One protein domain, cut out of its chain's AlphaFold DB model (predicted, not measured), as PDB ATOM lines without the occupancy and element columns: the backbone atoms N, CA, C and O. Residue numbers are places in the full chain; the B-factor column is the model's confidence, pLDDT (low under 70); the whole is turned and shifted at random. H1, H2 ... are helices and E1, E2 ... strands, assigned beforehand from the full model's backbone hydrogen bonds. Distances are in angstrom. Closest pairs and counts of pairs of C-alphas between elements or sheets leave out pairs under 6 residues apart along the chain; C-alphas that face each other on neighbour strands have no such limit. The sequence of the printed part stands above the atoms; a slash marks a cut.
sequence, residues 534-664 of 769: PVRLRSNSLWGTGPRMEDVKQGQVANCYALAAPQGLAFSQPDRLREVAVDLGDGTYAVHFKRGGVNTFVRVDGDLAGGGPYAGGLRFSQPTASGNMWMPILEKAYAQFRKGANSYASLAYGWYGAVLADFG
ATOM      1  N   PRO A 534      -7.001 -35.515  47.052       86.00
ATOM      2  CA  PRO A 534      -5.787 -36.156  46.575       86.00
ATOM      3  C   PRO A 534      -5.958 -36.741  45.167       86.00
ATOM      4  O   PRO A 534      -7.027 -37.235  44.794       86.00
ATOM      5  N   VAL A 535      -4.898 -36.669  44.369       86.81
ATOM      6  CA  VAL A 535      -4.836 -37.144  42.984       86.81
ATOM      7  C   VAL A 535      -3.647 -38.077  42.843       86.81
ATOM      8  O   VAL A 535      -2.508 -37.691  43.091       86.81
ATOM      9  N   ARG A 536      -3.902 -39.299  42.373       85.31
ATOM     10  CA  ARG A 536      -2.859 -40.303  42.162       85.31
ATOM     11  C   ARG A 536      -2.576 -40.511  40.681       85.31
ATOM     12  O   ARG A 536      -3.464 -40.883  39.913       85.31
ATOM     13  N   LEU A 537      -1.320 -40.326  40.298       82.88
ATOM     14  CA  LEU A 537      -0.832 -40.554  38.940       82.88
ATOM     15  C   LEU A 537      -0.333 -42.004  38.822       82.88
ATOM     16  O   LEU A 537       0.641 -42.375  39.466       82.88
ATOM     17  N   ARG A 538      -1.035 -42.855  38.060       72.62
ATOM     18  CA  ARG A 538      -0.822 -44.326  38.064       72.62
ATOM     19  C   ARG A 538       0.051 -44.866  36.926       72.62
ATOM     20  O   ARG A 538       0.520 -45.996  37.016       72.62
ATOM     21  N   SER A 539       0.264 -44.083  35.872       79.94
ATOM     22  CA  SER A 539       1.061 -44.478  34.695       79.94
ATOM     23  C   SER A 539       2.301 -43.604  34.522       79.94
ATOM     24  O   SER A 539       2.898 -43.560  33.450       79.94
ATOM     25  N   ASN A 540       2.667 -42.867  35.561       85.88
ATOM     26  CA  ASN A 540       3.731 -41.885  35.532       85.88
ATOM     27  C   ASN A 540       4.947 -42.455  36.269       85.88
ATOM     28  O   ASN A 540       4.807 -43.095  37.305       85.88
ATOM     29  N   SER A 541       6.137 -42.242  35.712       87.69
ATOM     30  CA  SER A 541       7.394 -42.602  36.369       87.69
ATOM     31  C   SER A 541       7.856 -41.454  37.263       87.69
ATOM     32  O   SER A 541       7.635 -40.286  36.929       87.69
ATOM     33  N   LEU A 542       8.567 -41.764  38.351       93.75
ATOM     34  CA  LEU A 542       9.259 -40.740  39.132       93.75
ATOM     35  C   LEU A 542      10.215 -39.936  38.235       93.75
ATOM     36  O   LEU A 542      10.070 -38.721  38.101       93.75
ATOM     37  N   TRP A 543      11.140 -40.631  37.566       92.56
ATOM     38  CA  TRP A 543      12.223 -40.020  36.789       92.56
ATOM     39  C   TRP A 543      12.023 -40.071  35.270       92.56
ATOM     40  O   TRP A 543      12.679 -39.321  34.548       92.56
ATOM     41  N   GLY A 544      11.145 -40.938  34.767       87.94
ATOM     42  CA  GLY A 544      10.952 -41.141  33.334       87.94
ATOM     43  C   GLY A 544      12.220 -41.628  32.634       87.94
ATOM     44  O   GLY A 544      12.926 -42.488  33.143       87.94
ATOM     45  N   THR A 545      12.545 -41.030  31.483       84.62
ATOM     46  CA  THR A 545      13.841 -41.239  30.795       84.62
ATOM     47  C   THR A 545      14.984 -40.398  31.385       84.62
ATOM     48  O   THR A 545      16.076 -40.340  30.822       84.62
ATOM     49  N   GLY A 546      14.734 -39.721  32.508       87.94
ATOM     50  CA  GLY A 546      15.634 -38.789  33.176       87.94
ATOM     51  C   GLY A 546      14.938 -37.451  33.452       87.94
ATOM     52  O   GLY A 546      14.129 -37.007  32.628       87.94
ATOM     53  N   PRO A 547      15.246 -36.790  34.585       91.56
ATOM     54  CA  PRO A 547      14.663 -35.497  34.902       91.56
ATOM     55  C   PRO A 547      15.146 -34.448  33.909       91.56
ATOM     56  O   PRO A 547      16.336 -34.362  33.598       91.56
ATOM     57  N   ARG A 548      14.218 -33.622  33.444       91.06
ATOM     58  CA  ARG A 548      14.497 -32.486  32.572       91.06
ATOM     59  C   ARG A 548      14.008 -31.214  33.228       91.06
ATOM     60  O   ARG A 548      13.068 -31.226  34.020       91.06
ATOM     61  N   MET A 549      14.634 -30.091  32.904       91.00
ATOM     62  CA  MET A 549      14.220 -28.822  33.496       91.00
ATOM     63  C   MET A 549      12.798 -28.429  33.070       91.00
ATOM     64  O   MET A 549      12.097 -27.736  33.803       91.00
ATOM     65  N   GLU A 550      12.361 -28.921  31.911       88.75
ATOM     66  CA  GLU A 550      11.012 -28.789  31.376       88.75
ATOM     67  C   GLU A 550       9.960 -29.504  32.220       88.75
ATOM     68  O   GLU A 550       8.788 -29.178  32.089       88.75
ATOM     69  N   ASP A 551      10.349 -30.422  33.109       89.31
ATOM     70  CA  ASP A 551       9.447 -31.079  34.063       89.31
ATOM     71  C   ASP A 551       9.007 -30.129  35.190       89.31
ATOM     72  O   ASP A 551       8.082 -30.431  35.940       89.31
ATOM     73  N   VAL A 552       9.650 -28.963  35.312       92.44
ATOM     74  CA  VAL A 552       9.347 -27.983  36.354       92.44
ATOM     75  C   VAL A 552       8.335 -26.966  35.852       92.44
ATOM     76  O   VAL A 552       8.634 -26.136  34.981       92.44
ATOM     77  N   LYS A 553       7.153 -27.015  36.468       91.56
ATOM     78  CA  LYS A 553       6.075 -26.044  36.305       91.56
ATOM     79  C   LYS A 553       5.396 -25.777  37.646       91.56
ATOM     80  O   LYS A 553       4.719 -26.648  38.188       91.56
ATOM     81  N   GLN A 554       5.592 -24.576  38.175       92.44
ATOM     82  CA  GLN A 554       5.036 -24.126  39.449       92.44
ATOM     83  C   GLN A 554       3.512 -24.004  39.399       92.44
ATOM     84  O   GLN A 554       2.956 -23.541  38.402       92.44
ATOM     85  N   GLY A 555       2.850 -24.377  40.497       90.25
ATOM     86  CA  GLY A 555       1.417 -24.156  40.693       90.25
ATOM     87  C   GLY A 555       1.103 -23.093  41.740       90.25
ATOM     88  O   GLY A 555       1.815 -22.101  41.886       90.25
ATOM     89  N   GLN A 556       0.012 -23.293  42.480       89.12
ATOM     90  CA  GLN A 556      -0.616 -22.263  43.318       89.12
ATOM     91  C   GLN A 556       0.040 -22.061  44.698       89.12
ATOM     92  O   GLN A 556      -0.640 -22.017  45.721       89.12
ATOM     93  N   VAL A 557       1.363 -21.920  44.744       92.25
ATOM     94  CA  VAL A 557       2.113 -21.598  45.967       92.25
ATOM     95  C   VAL A 557       3.337 -20.754  45.615       92.25
ATOM     96  O   VAL A 557       3.997 -21.000  44.614       92.25
ATOM     97  N   ALA A 558       3.663 -19.742  46.423       92.19
ATOM     98  CA  ALA A 558       4.777 -18.817  46.174       92.19
ATOM     99  C   ALA A 558       6.152 -19.414  46.555       92.19
ATOM    100  O   ALA A 558       6.891 -18.840  47.351       92.19
ATOM    101  N   ASN A 559       6.499 -20.586  46.023       96.69
ATOM    102  CA  ASN A 559       7.705 -21.351  46.361       96.69
ATOM    103  C   ASN A 559       8.719 -21.451  45.204       96.69
ATOM    104  O   ASN A 559       9.439 -22.438  45.100       96.69
ATOM    105  N   CYS A 560       8.817 -20.429  44.349       96.88
ATOM    106  CA  CYS A 560       9.655 -20.449  43.140       96.88
ATOM    107  C   CYS A 560      11.107 -20.886  43.393       96.88
ATOM    108  O   CYS A 560      11.686 -21.619  42.597       96.88
ATOM    109  N   TYR A 561      11.671 -20.506  44.540       97.25
ATOM    110  CA  TYR A 561      13.001 -20.914  44.988       97.25
ATOM    111  C   TYR A 561      13.159 -22.437  45.176       97.25
ATOM    112  O   TYR A 561      14.239 -22.966  44.921       97.25
ATOM    113  N   ALA A 562      12.099 -23.133  45.605       97.25
ATOM    114  CA  ALA A 562      12.068 -24.578  45.831       97.25
ATOM    115  C   ALA A 562      11.962 -25.376  44.528       97.25
ATOM    116  O   ALA A 562      12.342 -26.541  44.503       97.25
ATOM    117  N   LEU A 563      11.503 -24.741  43.446       97.69
ATOM    118  CA  LEU A 563      11.414 -25.346  42.118       97.69
ATOM    119  C   LEU A 563      12.620 -24.983  41.245       97.69
ATOM    120  O   LEU A 563      13.199 -25.848  40.598       97.69
ATOM    121  N   ALA A 564      13.053 -23.720  41.252       97.50
ATOM    122  CA  ALA A 564      14.177 -23.257  40.436       97.50
ATOM    123  C   ALA A 564      15.519 -23.908  40.828       97.50
ATOM    124  O   ALA A 564      16.391 -24.087  39.976       97.50
ATOM    125  N   ALA A 565      15.689 -24.283  42.102       96.44
ATOM    126  CA  ALA A 565      16.866 -25.014  42.570       96.44
ATOM    127  C   ALA A 565      16.992 -26.404  41.909       96.44
ATOM    128  O   ALA A 565      17.961 -26.606  41.168       96.44
ATOM    129  N   PRO A 566      16.035 -27.342  42.071       96.81
ATOM    130  CA  PRO A 566      16.092 -28.615  41.364       96.81
ATOM    131  C   PRO A 566      15.938 -28.472  39.844       96.81
ATOM    132  O   PRO A 566      16.525 -29.268  39.123       96.81
ATOM    133  N   GLN A 567      15.272 -27.432  39.325       96.56
ATOM    134  CA  GLN A 567      15.279 -27.112  37.887       96.56
ATOM    135  C   GLN A 567      16.703 -26.904  37.350       96.56
ATOM    136  O   GLN A 567      17.055 -27.417  36.287       96.56
ATOM    137  N   GLY A 568      17.541 -26.167  38.088       95.38
ATOM    138  CA  GLY A 568      18.945 -25.963  37.734       95.38
ATOM    139  C   GLY A 568      19.759 -27.255  37.765       95.38
ATOM    140  O   GLY A 568      20.631 -27.446  36.915       95.38
ATOM    141  N   LEU A 569      19.450 -28.163  38.695       94.56
ATOM    142  CA  LEU A 569      20.062 -29.492  38.751       94.56
ATOM    143  C   LEU A 569      19.587 -30.382  37.602       94.56
ATOM    144  O   LEU A 569      20.420 -30.999  36.958       94.56
ATOM    145  N   ALA A 570      18.296 -30.393  37.271       94.62
ATOM    146  CA  ALA A 570      17.764 -31.161  36.145       94.62
ATOM    147  C   ALA A 570      18.403 -30.740  34.809       94.62
ATOM    148  O   ALA A 570      18.698 -31.581  33.969       94.62
ATOM    149  N   PHE A 571      18.669 -29.443  34.632       92.50
ATOM    150  CA  PHE A 571      19.343 -28.926  33.438       92.50
ATOM    151  C   PHE A 571      20.815 -29.354  33.335       92.50
ATOM    152  O   PHE A 571      21.309 -29.644  32.249       92.50
ATOM    153  N   SER A 572      21.538 -29.352  34.457       88.44
ATOM    154  CA  SER A 572      23.006 -29.413  34.452       88.44
ATOM    155  C   SER A 572      23.574 -30.735  34.976       88.44
ATOM    156  O   SER A 572      24.548 -31.253  34.443       88.44
ATOM    157  N   GLN A 573      22.946 -31.311  35.993       90.25
ATOM    158  CA  GLN A 573      23.385 -32.500  36.718       90.25
ATOM    159  C   GLN A 573      22.196 -33.460  36.966       90.25
ATOM    160  O   GLN A 573      21.915 -33.795  38.122       90.25
ATOM    161  N   PRO A 574      21.480 -33.923  35.916       92.19
ATOM    162  CA  PRO A 574      20.271 -34.738  36.074       92.19
ATOM    163  C   PRO A 574      20.538 -36.041  36.833       92.19
ATOM    164  O   PRO A 574      19.725 -36.448  37.657       92.19
ATOM    165  N   ASP A 575      21.705 -36.660  36.639       90.94
ATOM    166  CA  ASP A 575      22.077 -37.867  37.378       90.94
ATOM    167  C   ASP A 575      22.228 -37.633  38.872       90.94
ATOM    168  O   ASP A 575      21.826 -38.492  39.646       90.94
ATOM    169  N   ARG A 576      22.758 -36.474  39.275       89.81
ATOM    170  CA  ARG A 576      22.866 -36.103  40.688       89.81
ATOM    171  C   ARG A 576      21.490 -35.838  41.286       89.81
ATOM    172  O   ARG A 576      21.236 -36.241  42.412       89.81
ATOM    173  N   LEU A 577      20.605 -35.174  40.538       94.88
ATOM    174  CA  LEU A 577      19.231 -34.940  40.986       94.88
ATOM    175  C   LEU A 577      18.499 -36.261  41.239       94.88
ATOM    176  O   LEU A 577      17.746 -36.357  42.196       94.88
ATOM    177  N   ARG A 578      18.758 -37.294  40.433       94.88
ATOM    178  CA  ARG A 578      18.150 -38.617  40.624       94.88
ATOM    179  C   ARG A 578      18.530 -39.302  41.938       94.88
ATOM    180  O   ARG A 578      17.805 -40.192  42.357       94.88
ATOM    181  N   GLU A 579      19.617 -38.892  42.587       95.31
ATOM    182  CA  GLU A 579      20.018 -39.449  43.883       95.31
ATOM    183  C   GLU A 579      19.234 -38.830  45.053       95.31
ATOM    184  O   GLU A 579      19.307 -39.322  46.167       95.31
ATOM    185  N   VAL A 580      18.436 -37.776  44.840       97.00
ATOM    186  CA  VAL A 580      17.682 -37.160  45.948       97.00
ATOM    187  C   VAL A 580      16.366 -37.880  46.253       97.00
ATOM    188  O   VAL A 580      15.758 -37.588  47.279       97.00
ATOM    189  N   ALA A 581      15.891 -38.781  45.383       98.25
ATOM    190  CA  ALA A 581      14.646 -39.513  45.608       98.25
ATOM    191  C   ALA A 581      14.562 -40.854  44.869       98.25
ATOM    192  O   ALA A 581      15.121 -41.026  43.783       98.25
ATOM    193  N   VAL A 582      13.769 -41.772  45.421       98.25
ATOM    194  CA  VAL A 582      13.526 -43.104  44.856       98.25
ATOM    195  C   VAL A 582      12.052 -43.494  44.961       98.25
ATOM    196  O   VAL A 582      11.363 -43.115  45.909       98.25
ATOM    197  N   ASP A 583      11.573 -44.239  43.967       96.38
ATOM    198  CA  ASP A 583      10.325 -45.003  44.050       96.38
ATOM    199  C   ASP A 583      10.610 -46.260  44.871       96.38
ATOM    200  O   ASP A 583      11.524 -47.007  44.535       96.38
ATOM    201  N   LEU A 584       9.865 -46.477  45.953       96.44
ATOM    202  CA  LEU A 584      10.077 -47.624  46.838       96.44
ATOM    203  C   LEU A 584       9.417 -48.907  46.312       96.44
ATOM    204  O   LEU A 584       9.575 -49.971  46.898       96.44
ATOM    205  N   GLY A 585       8.692 -48.842  45.192       91.44
ATOM    206  CA  GLY A 585       8.094 -50.004  44.536       91.44
ATOM    207  C   GLY A 585       6.761 -50.450  45.138       91.44
ATOM    208  O   GLY A 585       6.104 -51.327  44.569       91.44
ATOM    209  N   ASP A 586       6.316 -49.815  46.217       88.50
ATOM    210  CA  ASP A 586       5.061 -50.088  46.920       88.50
ATOM    211  C   ASP A 586       4.010 -48.975  46.716       88.50
ATOM    212  O   ASP A 586       2.900 -49.033  47.237       88.50
ATOM    213  N   GLY A 587       4.337 -47.958  45.912       89.25
ATOM    214  CA  GLY A 587       3.501 -46.777  45.709       89.25
ATOM    215  C   GLY A 587       3.813 -45.618  46.660       89.25
ATOM    216  O   GLY A 587       3.077 -44.623  46.662       89.25
ATOM    217  N   THR A 588       4.887 -45.728  47.435       95.38
ATOM    218  CA  THR A 588       5.485 -44.635  48.199       95.38
ATOM    219  C   THR A 588       6.864 -44.270  47.650       95.38
ATOM    220  O   THR A 588       7.441 -44.970  46.819       95.38
ATOM    221  N   TYR A 589       7.381 -43.129  48.091       97.94
ATOM    222  CA  TYR A 589       8.624 -42.539  47.615       97.94
ATOM    223  C   TYR A 589       9.443 -42.057  48.802       97.94
ATOM    224  O   TYR A 589       8.891 -41.473  49.737       97.94
ATOM    225  N   ALA A 590      10.756 -42.245  48.743       98.31
ATOM    226  CA  ALA A 590      11.685 -41.658  49.699       98.31
ATOM    227  C   ALA A 590      12.398 -40.460  49.073       98.31
ATOM    228  O   ALA A 590      12.810 -40.516  47.917       98.31
ATOM    229  N   VAL A 591      12.568 -39.391  49.850       98.69
ATOM    230  CA  VAL A 591      13.331 -38.196  49.478       98.69
ATOM    231  C   VAL A 591      14.407 -37.944  50.527       98.69
ATOM    232  O   VAL A 591      14.122 -37.892  51.725       98.69
ATOM    233  N   HIS A 592      15.650 -37.793  50.079       98.12
ATOM    234  CA  HIS A 592      16.815 -37.552  50.922       98.12
ATOM    235  C   HIS A 592      17.122 -36.056  51.004       98.12
ATOM    236  O   HIS A 592      17.442 -35.402  50.012       98.12
ATOM    237  N   PHE A 593      17.063 -35.526  52.222       97.44
ATOM    238  CA  PHE A 593      17.502 -34.180  52.554       97.44
ATOM    239  C   PHE A 593      18.722 -34.203  53.478       97.44
ATOM    240  O   PHE A 593      18.939 -35.144  54.244       97.44
ATOM    241  N   LYS A 594      19.506 -33.126  53.453       94.00
ATOM    242  CA  LYS A 594      20.683 -32.919  54.290       94.00
ATOM    243  C   LYS A 594      20.701 -31.515  54.882       94.00
ATOM    244  O   LYS A 594      20.991 -30.555  54.183       94.00
ATOM    245  N   ARG A 595      20.496 -31.380  56.194       91.38
ATOM    246  CA  ARG A 595      20.548 -30.077  56.883       91.38
ATOM    247  C   ARG A 595      21.478 -30.135  58.082       91.38
ATOM    248  O   ARG A 595      21.374 -31.027  58.914       91.38
ATOM    249  N   GLY A 596      22.420 -29.195  58.160       87.69
ATOM    250  CA  GLY A 596      23.382 -29.138  59.269       87.69
ATOM    251  C   GLY A 596      24.255 -30.393  59.401       87.69
ATOM    252  O   GLY A 596      24.643 -30.751  60.504       87.69
ATOM    253  N   GLY A 597      24.524 -31.092  58.292       87.38
ATOM    254  CA  GLY A 597      25.275 -32.354  58.287       87.38
ATOM    255  C   GLY A 597      24.440 -33.604  58.594       87.38
ATOM    256  O   GLY A 597      24.950 -34.706  58.414       87.38
ATOM    257  N   VAL A 598      23.170 -33.453  58.978       91.19
ATOM    258  CA  VAL A 598      22.256 -34.562  59.277       91.19
ATOM    259  C   VAL A 598      21.528 -34.997  58.010       91.19
ATOM    260  O   VAL A 598      20.952 -34.156  57.318       91.19
ATOM    261  N   ASN A 599      21.538 -36.299  57.720       94.06
ATOM    262  CA  ASN A 599      20.712 -36.898  56.673       94.06
ATOM    263  C   ASN A 599      19.298 -37.135  57.211       94.06
ATOM    264  O   ASN A 599      19.120 -37.656  58.311       94.06
ATOM    265  N   THR A 600      18.288 -36.755  56.441       97.00
ATOM    266  CA  THR A 600      16.878 -36.944  56.773       97.00
ATOM    267  C   THR A 600      16.176 -37.540  55.568       97.00
ATOM    268  O   THR A 600      16.152 -36.931  54.503       97.00
ATOM    269  N   PHE A 601      15.598 -38.723  55.743       97.94
ATOM    270  CA  PHE A 601      14.817 -39.394  54.713       97.94
ATOM    271  C   PHE A 601      13.337 -39.173  55.000       97.94
ATOM    272  O   PHE A 601      12.843 -39.566  56.054       97.94
ATOM    273  N   VAL A 602      12.634 -38.515  54.088       98.19
ATOM    274  CA  VAL A 602      11.191 -38.290  54.189       98.19
ATOM    275  C   VAL A 602      10.498 -39.247  53.238       98.19
ATOM    276  O   VAL A 602      10.810 -39.254  52.049       98.19
ATOM    277  N   ARG A 603       9.565 -40.044  53.760       97.44
ATOM    278  CA  ARG A 603       8.738 -40.944  52.959       97.44
ATOM    279  C   ARG A 603       7.352 -40.347  52.777       97.44
ATOM    280  O   ARG A 603       6.725 -39.950  53.755       97.44
ATOM    281  N   VAL A 604       6.893 -40.297  51.535       97.00
ATOM    282  CA  VAL A 604       5.563 -39.808  51.150       97.00
ATOM    283  C   VAL A 604       4.907 -40.811  50.214       97.00
ATOM    284  O   VAL A 604       5.592 -41.469  49.434       97.00
ATOM    285  N   ASP A 605       3.589 -40.945  50.262       92.94
ATOM    286  CA  ASP A 605       2.877 -41.713  49.242       92.94
ATOM    287  C   ASP A 605       2.690 -40.893  47.948       92.94
ATOM    288  O   ASP A 605       3.001 -39.697  47.872       92.94
ATOM    289  N   GLY A 606       2.162 -41.554  46.918       90.69
ATOM    290  CA  GLY A 606       1.836 -40.949  45.625       90.69
ATOM    291  C   GLY A 606       0.544 -40.128  45.547       90.69
ATOM    292  O   GLY A 606       0.138 -39.813  44.424       90.69
ATOM    293  N   ASP A 607      -0.113 -39.801  46.660       91.94
ATOM    294  CA  ASP A 607      -1.348 -39.016  46.661       91.94
ATOM    295  C   ASP A 607      -1.003 -37.515  46.626       91.94
ATOM    296  O   ASP A 607      -0.578 -36.898  47.597       91.94
ATOM    297  N   LEU A 608      -1.070 -36.910  45.442       92.62
ATOM    298  CA  LEU A 608      -0.634 -35.529  45.219       92.62
ATOM    299  C   LEU A 608      -1.782 -34.539  45.440       92.62
ATOM    300  O   LEU A 608      -2.946 -34.850  45.200       92.62
ATOM    301  N   ALA A 609      -1.451 -33.307  45.828       91.06
ATOM    302  CA  ALA A 609      -2.441 -32.257  46.055       91.06
ATOM    303  C   ALA A 609      -3.241 -31.917  44.796       91.06
ATOM    304  O   ALA A 609      -2.676 -31.436  43.809       91.06
ATOM    305  N   GLY A 610      -4.556 -32.122  44.849       87.88
ATOM    306  CA  GLY A 610      -5.470 -31.882  43.740       87.88
ATOM    307  C   GLY A 610      -6.416 -30.699  43.932       87.88
ATOM    308  O   GLY A 610      -6.345 -29.943  44.900       87.88
ATOM    309  N   GLY A 611      -7.310 -30.513  42.958       78.69
ATOM    310  CA  GLY A 611      -8.232 -29.372  42.904       78.69
ATOM    311  C   GLY A 611      -7.604 -28.097  42.331       78.69
ATOM    312  O   GLY A 611      -8.094 -26.999  42.587       78.69
ATOM    313  N   GLY A 612      -6.510 -28.227  41.576       68.50
ATOM    314  CA  GLY A 612      -5.875 -27.101  40.895       68.50
ATOM    315  C   GLY A 612      -6.535 -26.703  39.576       68.50
ATOM    316  O   GLY A 612      -7.249 -27.498  38.970       68.50
ATOM    317  N   PRO A 613      -6.245 -25.489  39.074       64.12
ATOM    318  CA  PRO A 613      -6.819 -24.963  37.834       64.12
ATOM    319  C   PRO A 613      -6.182 -25.551  36.560       64.12
ATOM    320  O   PRO A 613      -6.569 -25.174  35.455       64.12
ATOM    321  N   TYR A 614      -5.173 -26.419  36.687       62.66
ATOM    322  CA  TYR A 614      -4.379 -26.919  35.566       62.66
ATOM    323  C   TYR A 614      -4.914 -28.253  35.022       62.66
ATOM    324  O   TYR A 614      -5.479 -29.073  35.749       62.66
ATOM    325  N   ALA A 615      -4.705 -28.488  33.722       48.75
ATOM    326  CA  ALA A 615      -5.007 -29.765  33.080       48.75
ATOM    327  C   ALA A 615      -4.177 -30.882  33.740       48.75
ATOM    328  O   ALA A 615      -2.953 -30.852  33.677       48.75
ATOM    329  N   GLY A 616      -4.843 -31.833  34.402       57.34
ATOM    330  CA  GLY A 616      -4.202 -32.867  35.231       57.34
ATOM    331  C   GLY A 616      -4.668 -32.864  36.690       57.34
ATOM    332  O   GLY A 616      -4.440 -33.834  37.405       57.34
ATOM    333  N   GLY A 617      -5.370 -31.813  37.123       73.56
ATOM    334  CA  GLY A 617      -6.061 -31.773  38.413       73.56
ATOM    335  C   GLY A 617      -5.169 -31.486  39.621       73.56
ATOM    336  O   GLY A 617      -5.719 -31.258  40.696       73.56
ATOM    337  N   LEU A 618      -3.838 -31.436  39.467       85.56
ATOM    338  CA  LEU A 618      -2.915 -31.068  40.543       85.56
ATOM    339  C   LEU A 618      -2.963 -29.569  40.850       85.56
ATOM    340  O   LEU A 618      -3.109 -28.741  39.949       85.56
ATOM    341  N   ARG A 619      -2.781 -29.208  42.120       88.50
ATOM    342  CA  ARG A 619      -2.845 -27.831  42.635       88.50
ATOM    343  C   ARG A 619      -1.516 -27.086  42.616       88.50
ATOM    344  O   ARG A 619      -1.483 -25.892  42.306       88.50
ATOM    345  N   PHE A 620      -0.434 -27.780  42.943       92.75
ATOM    346  CA  PHE A 620       0.898 -27.193  43.075       92.75
ATOM    347  C   PHE A 620       1.761 -27.552  41.865       92.75
ATOM    348  O   PHE A 620       1.301 -27.346  40.741       92.75
ATOM    349  N   SER A 621       3.000 -28.001  42.033       91.81
ATOM    350  CA  SER A 621       3.841 -28.343  40.884       91.81
ATOM    351  C   SER A 621       3.190 -29.409  39.992       91.81
ATOM    352  O   SER A 621       2.498 -30.315  40.458       91.81
ATOM    353  N   GLN A 622       3.355 -29.248  38.678       85.50
ATOM    354  CA  GLN A 622       2.699 -30.077  37.667       85.50
ATOM    355  C   GLN A 622       3.712 -31.009  36.996       85.50
ATOM    356  O   GLN A 622       4.784 -30.526  36.623       85.50
ATOM    357  N   PRO A 623       3.373 -32.285  36.730       76.25
ATOM    358  CA  PRO A 623       4.082 -33.045  35.710       76.25
ATOM    359  C   PRO A 623       3.849 -32.360  34.355       76.25
ATOM    360  O   PRO A 623       2.727 -31.959  34.035       76.25
ATOM    361  N   THR A 624       4.897 -32.191  33.550       71.44
ATOM    362  CA  THR A 624       4.754 -31.626  32.197       71.44
ATOM    363  C   THR A 624       4.555 -32.734  31.163       71.44
ATOM    364  O   THR A 624       4.171 -33.846  31.517       71.44
ATOM    365  N   ALA A 625       4.757 -32.457  29.869       65.50
ATOM    366  CA  ALA A 625       4.478 -33.414  28.792       65.50
ATOM    367  C   ALA A 625       5.260 -34.740  28.908       65.50
ATOM    368  O   ALA A 625       4.833 -35.744  28.346       65.50
ATOM    369  N   SER A 626       6.374 -34.769  29.648       71.06
ATOM    370  CA  SER A 626       7.111 -36.000  29.974       71.06
ATOM    371  C   SER A 626       6.324 -36.947  30.894       71.06
ATOM    372  O   SER A 626       6.537 -38.162  30.889       71.06
ATOM    373  N   GLY A 627       5.398 -36.398  31.684       77.50
ATOM    374  CA  GLY A 627       4.667 -37.110  32.722       77.50
ATOM    375  C   GLY A 627       5.519 -37.465  33.944       77.50
ATOM    376  O   GLY A 627       5.060 -38.249  34.767       77.50
ATOM    377  N   ASN A 628       6.729 -36.922  34.087       89.00
ATOM    378  CA  ASN A 628       7.607 -37.244  35.211       89.00
ATOM    379  C   ASN A 628       7.064 -36.685  36.539       89.00
ATOM    380  O   ASN A 628       6.633 -35.532  36.602       89.00
ATOM    381  N   MET A 629       7.106 -37.484  37.609       91.88
ATOM    382  CA  MET A 629       6.538 -37.118  38.918       91.88
ATOM    383  C   MET A 629       7.541 -36.529  39.908       91.88
ATOM    384  O   MET A 629       7.132 -36.115  40.994       91.88
ATOM    385  N   TRP A 630       8.833 -36.492  39.577       95.69
ATOM    386  CA  TRP A 630       9.859 -36.100  40.541       95.69
ATOM    387  C   TRP A 630       9.581 -34.734  41.174       95.69
ATOM    388  O   TRP A 630       9.654 -34.621  42.390       95.69
ATOM    389  N   MET A 631       9.186 -33.708  40.413       96.12
ATOM    390  CA  MET A 631       8.975 -32.374  40.990       96.12
ATOM    391  C   MET A 631       7.783 -32.339  41.974       96.12
ATOM    392  O   MET A 631       7.993 -31.890  43.103       96.12
ATOM    393  N   PRO A 632       6.591 -32.881  41.644       95.69
ATOM    394  CA  PRO A 632       5.506 -33.052  42.617       95.69
ATOM    395  C   PRO A 632       5.886 -33.821  43.887       95.69
ATOM    396  O   PRO A 632       5.527 -33.398  44.988       95.69
ATOM    397  N   ILE A 633       6.637 -34.920  43.756       97.88
ATOM    398  CA  ILE A 633       7.070 -35.732  44.902       97.88
ATOM    399  C   ILE A 633       8.071 -34.969  45.778       97.88
ATOM    400  O   ILE A 633       7.909 -34.934  47.000       97.88
ATOM    401  N   LEU A 634       9.060 -34.297  45.178       98.38
ATOM    402  CA  LEU A 634      10.012 -33.466  45.920       98.38
ATOM    403  C   LEU A 634       9.311 -32.306  46.633       98.38
ATOM    404  O   LEU A 634       9.623 -32.023  47.786       98.38
ATOM    405  N   GLU A 635       8.353 -31.646  45.979       98.06
ATOM    406  CA  GLU A 635       7.590 -30.550  46.582       98.06
ATOM    407  C   GLU A 635       6.751 -31.034  47.773       98.06
ATOM    408  O   GLU A 635       6.768 -30.391  48.826       98.06
ATOM    409  N   LYS A 636       6.085 -32.192  47.643       97.81
ATOM    410  CA  LYS A 636       5.323 -32.830  48.729       97.81
ATOM    411  C   LYS A 636       6.220 -33.156  49.924       97.81
ATOM    412  O   LYS A 636       5.947 -32.713  51.037       97.81
ATOM    413  N   ALA A 637       7.328 -33.862  49.699       98.44
ATOM    414  CA  ALA A 637       8.261 -34.210  50.769       98.44
ATOM    415  C   ALA A 637       8.884 -32.962  51.417       98.44
ATOM    416  O   ALA A 637       9.073 -32.907  52.635       98.44
ATOM    417  N   TYR A 638       9.152 -31.915  50.629       98.38
ATOM    418  CA  TYR A 638       9.699 -30.665  51.147       98.38
ATOM    419  C   TYR A 638       8.685 -29.876  51.990       98.38
ATOM    420  O   TYR A 638       9.090 -29.210  52.944       98.38
ATOM    421  N   ALA A 639       7.377 -29.975  51.711       97.56
ATOM    422  CA  ALA A 639       6.320 -29.393  52.549       97.56
ATOM    423  C   ALA A 639       6.340 -29.954  53.982       97.56
ATOM    424  O   ALA A 639       6.084 -29.226  54.947       97.56
ATOM    425  N   GLN A 640       6.709 -31.228  54.126       94.94
ATOM    426  CA  GLN A 640       6.929 -31.866  55.417       94.94
ATOM    427  C   GLN A 640       8.287 -31.455  56.009       94.94
ATOM    428  O   GLN A 640       8.341 -30.924  57.120       94.94
ATOM    429  N   PHE A 641       9.371 -31.594  55.237       97.19
ATOM    430  CA  PHE A 641      10.748 -31.373  55.694       97.19
ATOM    431  C   PHE A 641      11.056 -29.931  56.115       97.19
ATOM    432  O   PHE A 641      11.649 -29.695  57.169       97.19
ATOM    433  N   ARG A 642      10.678 -28.939  55.293       94.31
ATOM    434  CA  ARG A 642      11.245 -27.582  55.347       94.31
ATOM    435  C   ARG A 642      11.183 -26.976  56.748       94.31
ATOM    436  O   ARG A 642      12.211 -26.532  57.259       94.31
ATOM    437  N   LYS A 643       9.981 -26.940  57.329       90.50
ATOM    438  CA  LYS A 643       9.683 -26.364  58.654       90.50
ATOM    439  C   LYS A 643       8.997 -27.360  59.599       90.50
ATOM    440  O   LYS A 643       8.541 -26.950  60.657       90.50
ATOM    441  N   GLY A 644       8.851 -28.628  59.202       88.88
ATOM    442  CA  GLY A 644       8.055 -29.608  59.952       88.88
ATOM    443  C   GLY A 644       6.545 -29.338  59.941       88.88
ATOM    444  O   GLY A 644       5.820 -29.956  60.709       88.88
ATOM    445  N   ALA A 645       6.065 -28.405  59.111       90.56
ATOM    446  CA  ALA A 645       4.679 -27.933  59.143       90.56
ATOM    447  C   ALA A 645       3.697 -28.838  58.386       90.56
ATOM    448  O   ALA A 645       2.494 -28.705  58.586       90.56
ATOM    449  N   ASN A 646       4.201 -29.700  57.493       93.44
ATOM    450  CA  ASN A 646       3.404 -30.570  56.629       93.44
ATOM    451  C   ASN A 646       2.256 -29.826  55.919       93.44
ATOM    452  O   ASN A 646       1.098 -30.220  55.990       93.44
ATOM    453  N   SER A 647       2.569 -28.702  55.274       95.88
ATOM    454  CA  SER A 647       1.621 -27.940  54.449       95.88
ATOM    455  C   SER A 647       2.349 -27.249  53.305       95.88
ATOM    456  O   SER A 647       3.450 -26.717  53.487       95.88
ATOM    457  N   TYR A 648       1.741 -27.212  52.124       95.62
ATOM    458  CA  TYR A 648       2.288 -26.514  50.967       95.62
ATOM    459  C   TYR A 648       2.353 -25.006  51.210       95.62
ATOM    460  O   TYR A 648       3.347 -24.376  50.856       95.62
ATOM    461  N   ALA A 649       1.375 -24.419  51.903       94.50
ATOM    462  CA  ALA A 649       1.405 -23.016  52.312       94.50
ATOM    463  C   ALA A 649       2.689 -22.646  53.082       94.50
ATOM    464  O   ALA A 649       3.225 -21.549  52.908       94.50
ATOM    465  N   SER A 650       3.250 -23.574  53.871       94.06
ATOM    466  CA  SER A 650       4.512 -23.351  54.592       94.06
ATOM    467  C   SER A 650       5.737 -23.202  53.679       94.06
ATOM    468  O   SER A 650       6.779 -22.695  54.118       94.06
ATOM    469  N   LEU A 651       5.629 -23.605  52.407       96.62
ATOM    470  CA  LEU A 651       6.666 -23.447  51.392       96.62
ATOM    471  C   LEU A 651       6.723 -22.038  50.807       96.62
ATOM    472  O   LEU A 651       7.741 -21.708  50.197       96.62
ATOM    473  N   ALA A 652       5.698 -21.204  51.008       93.19
ATOM    474  CA  ALA A 652       5.680 -19.840  50.496       93.19
ATOM    475  C   ALA A 652       6.899 -19.043  50.987       93.19
ATOM    476  O   ALA A 652       7.221 -19.060  52.180       93.19
ATOM    477  N   TYR A 653       7.548 -18.359  50.041       90.56
ATOM    478  CA  TYR A 653       8.730 -17.507  50.184       90.56
ATOM    479  C   TYR A 653       9.947 -18.211  50.788       90.56
ATOM    480  O   TYR A 653       9.878 -18.873  51.822       90.56
ATOM    481  N   GLY A 654      11.118 -18.053  50.182       93.38
ATOM    482  CA  GLY A 654      12.323 -18.704  50.679       93.38
ATOM    483  C   GLY A 654      13.532 -18.491  49.792       93.38
ATOM    484  O   GLY A 654      13.498 -17.715  48.840       93.38
ATOM    485  N   TRP A 655      14.612 -19.186  50.139       92.88
ATOM    486  CA  TRP A 655      15.907 -19.017  49.505       92.88
ATOM    487  C   TRP A 655      16.360 -20.284  48.793       92.88
ATOM    488  O   TRP A 655      16.443 -21.347  49.404       92.88
ATOM    489  N   TYR A 656      16.700 -20.169  47.510       95.19
ATOM    490  CA  TYR A 656      17.103 -21.313  46.686       95.19
ATOM    491  C   TYR A 656      18.427 -21.922  47.165       95.19
ATOM    492  O   TYR A 656      18.625 -23.125  47.048       95.19
ATOM    493  N   GLY A 657      19.304 -21.123  47.787       94.19
ATOM    494  CA  GLY A 657      20.516 -21.634  48.429       94.19
ATOM    495  C   GLY A 657      20.229 -22.573  49.605       94.19
ATOM    496  O   GLY A 657      20.945 -23.551  49.786       94.19
ATOM    497  N   ALA A 658      19.143 -22.341  50.356       94.62
ATOM    498  CA  ALA A 658      18.734 -23.255  51.423       94.62
ATOM    499  C   ALA A 658      18.268 -24.601  50.853       94.62
ATOM    500  O   ALA A 658      18.608 -25.636  51.402       94.62
ATOM    501  N   VAL A 659      17.576 -24.592  49.709       97.00
ATOM    502  CA  VAL A 659      17.129 -25.814  49.018       97.00
ATOM    503  C   VAL A 659      18.321 -26.600  48.473       97.00
ATOM    504  O   VAL A 659      18.386 -27.810  48.643       97.00
ATOM    505  N   LEU A 660      19.300 -25.919  47.860       94.88
ATOM    506  CA  LEU A 660      20.542 -26.559  47.415       94.88
ATOM    507  C   LEU A 660      21.285 -27.198  48.595       94.88
ATOM    508  O   LEU A 660      21.679 -28.357  48.509       94.88
ATOM    509  N   ALA A 661      21.423 -26.472  49.707       93.75
ATOM    510  CA  ALA A 661      22.035 -27.003  50.920       93.75
ATOM    511  C   ALA A 661      21.258 -28.211  51.466       93.75
ATOM    512  O   ALA A 661      21.881 -29.227  51.764       93.75
ATOM    513  N   ASP A 662      19.926 -28.121  51.510       96.25
ATOM    514  CA  ASP A 662      19.019 -29.189  51.936       96.25
ATOM    515  C   ASP A 662      19.046 -30.409  50.996       96.25
ATOM    516  O   ASP A 662      18.689 -31.495  51.428       96.25
ATOM    517  N   PHE A 663      19.523 -30.291  49.754       94.06
ATOM    518  CA  PHE A 663      19.837 -31.425  48.866       94.06
ATOM    519  C   PHE A 663      21.312 -31.854  48.919       94.06
ATOM    520  O   PHE A 663      21.782 -32.624  48.081       94.06
ATOM    521  N   GLY A 664      22.094 -31.334  49.869       91.25
ATOM    522  CA  GLY A 664      23.523 -31.627  49.977       91.25
ATOM    523  C   GLY A 664      24.341 -31.119  48.783       91.25
ATOM    524  O   GLY A 664      25.407 -31.659  48.477       91.25
TER     525      GLY A 664
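What this domain is: This is residues 534 to 664 of the 769 residues of the protein "Carbohydrate-binding protein" of Phycisphaerae bacterium (UniProt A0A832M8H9). One helix, H3, sits in the middle of a rounded body and crosses one face of a three-stranded sheet, E2 E3 E4, made of two hairpins in succession. H1 makes another side of the body, with H2 packed on its later part and H5 crossing its first part; the small strand pair E1 and E5 lies at one end, where the chain turns out of E4. The printed part has 131 residues, with five named helices and five named strands in the order E1 H1 H2 E2 E3 E4 E5 H3 H4 H5; both sheets, E2 - E3 - E4 and E1 - E5, are antiparallel, and the class is mixed, helices and strands. The whole is compact, with a radius of gyration of the C-alphas of 13.3 A and spans of 38 by 30 by 28 A.

How they stand to each other: Begin at the sheet of E2, residues 581 to 583, E3, residues 588 to 595, and E4, residues 598 to 605, a meander, each strand the antiparallel neighbour of the one before. In the hairpin of E2 and E3 you will find N 582 and O 590 within hydrogen-bond range at 3.0 A; in the hairpin of E3 and E4, N 591 and O 602 at 2.8 A and N 600 and O 593 at 2.8 A. E2 and E4 are the edge strands. H3, residues 630 to 641, is on this sheet at a height of 8.2 A, making two layers, a helix on one face of a sheet. It lies over E4 and only just over E3, on which 3 of its C-alphas fall, and runs across the strands, at 66 degrees to E4 on the local plane; the closest C-alphas of H3 and E4 are those of Ala 637 and Val 602, 6.1 A apart. Next look at H1, residues 560 to 572, the hub, which is not on the sheet. H1 and H3 only just touch, with 3 pairs of C-alphas within 8 A, the closest being Ala 562 and Glu 635 at 7.5 A, at a steep tilt of 45 degrees, opposite ways. With residues 566 to 570 alone, H1 touches H2, residues 574 to 580, closest at the C-alphas of Leu 569 and Leu 577, 5.9 A apart; H2 only grazes the sheet, with residues 579 to 580. With residues 561 to 566 alone, H1 touches H5, residues 656 to 662, closest at the C-alphas of Tyr 561 and Tyr 656, 4.5 A apart, and only just about perpendicular at 73 degrees. H5 stands at the sheet's level. H4, residues 648 to 651, touches H3, closest at the C-alphas of Tyr 648 and Ala 639, 5.2 A apart. E4 runs on into E5, residues 607 to 609, at 96 degrees, and E5 is the antiparallel neighbour of E1, residues 534 to 536, with N 535 and O 608 at 2.8 A. Each O i to N i+4 pair is within hydrogen-bond range in H5, against 8 of 9 in H1, 7 of 8 in H3 and 1 of 3 in H2, where 4 of 4 O i to N i+3 pairs are; H4 is too short for an O i to N i+4 pair.

Where its parts are: Find C-alpha 534 at (-5.787, -36.156, 46.575), where E1 begins. H1 runs 18.3 A from C-alpha 560 at (9.655, -20.449, 43.140) to C-alpha 572. E3 measures 22.7 A, E4 23.0 A and H3 15.9 A from first to last C-alpha; E2, E5, H2 and H4 are shorter. H5 ends at C-alpha 662, at (19.019, -29.189, 51.936).

The domain as a whole: The two C-alphas farthest apart, those of Gly 597 and Ala 615, are 39.5 A apart. The printed part has no cut. Two links are long, residues 537 to 559 and residues 610 to 629. The mean pLDDT of the printed part is 90.7; look for values under 70 at residues 612 to 616 and residue 625.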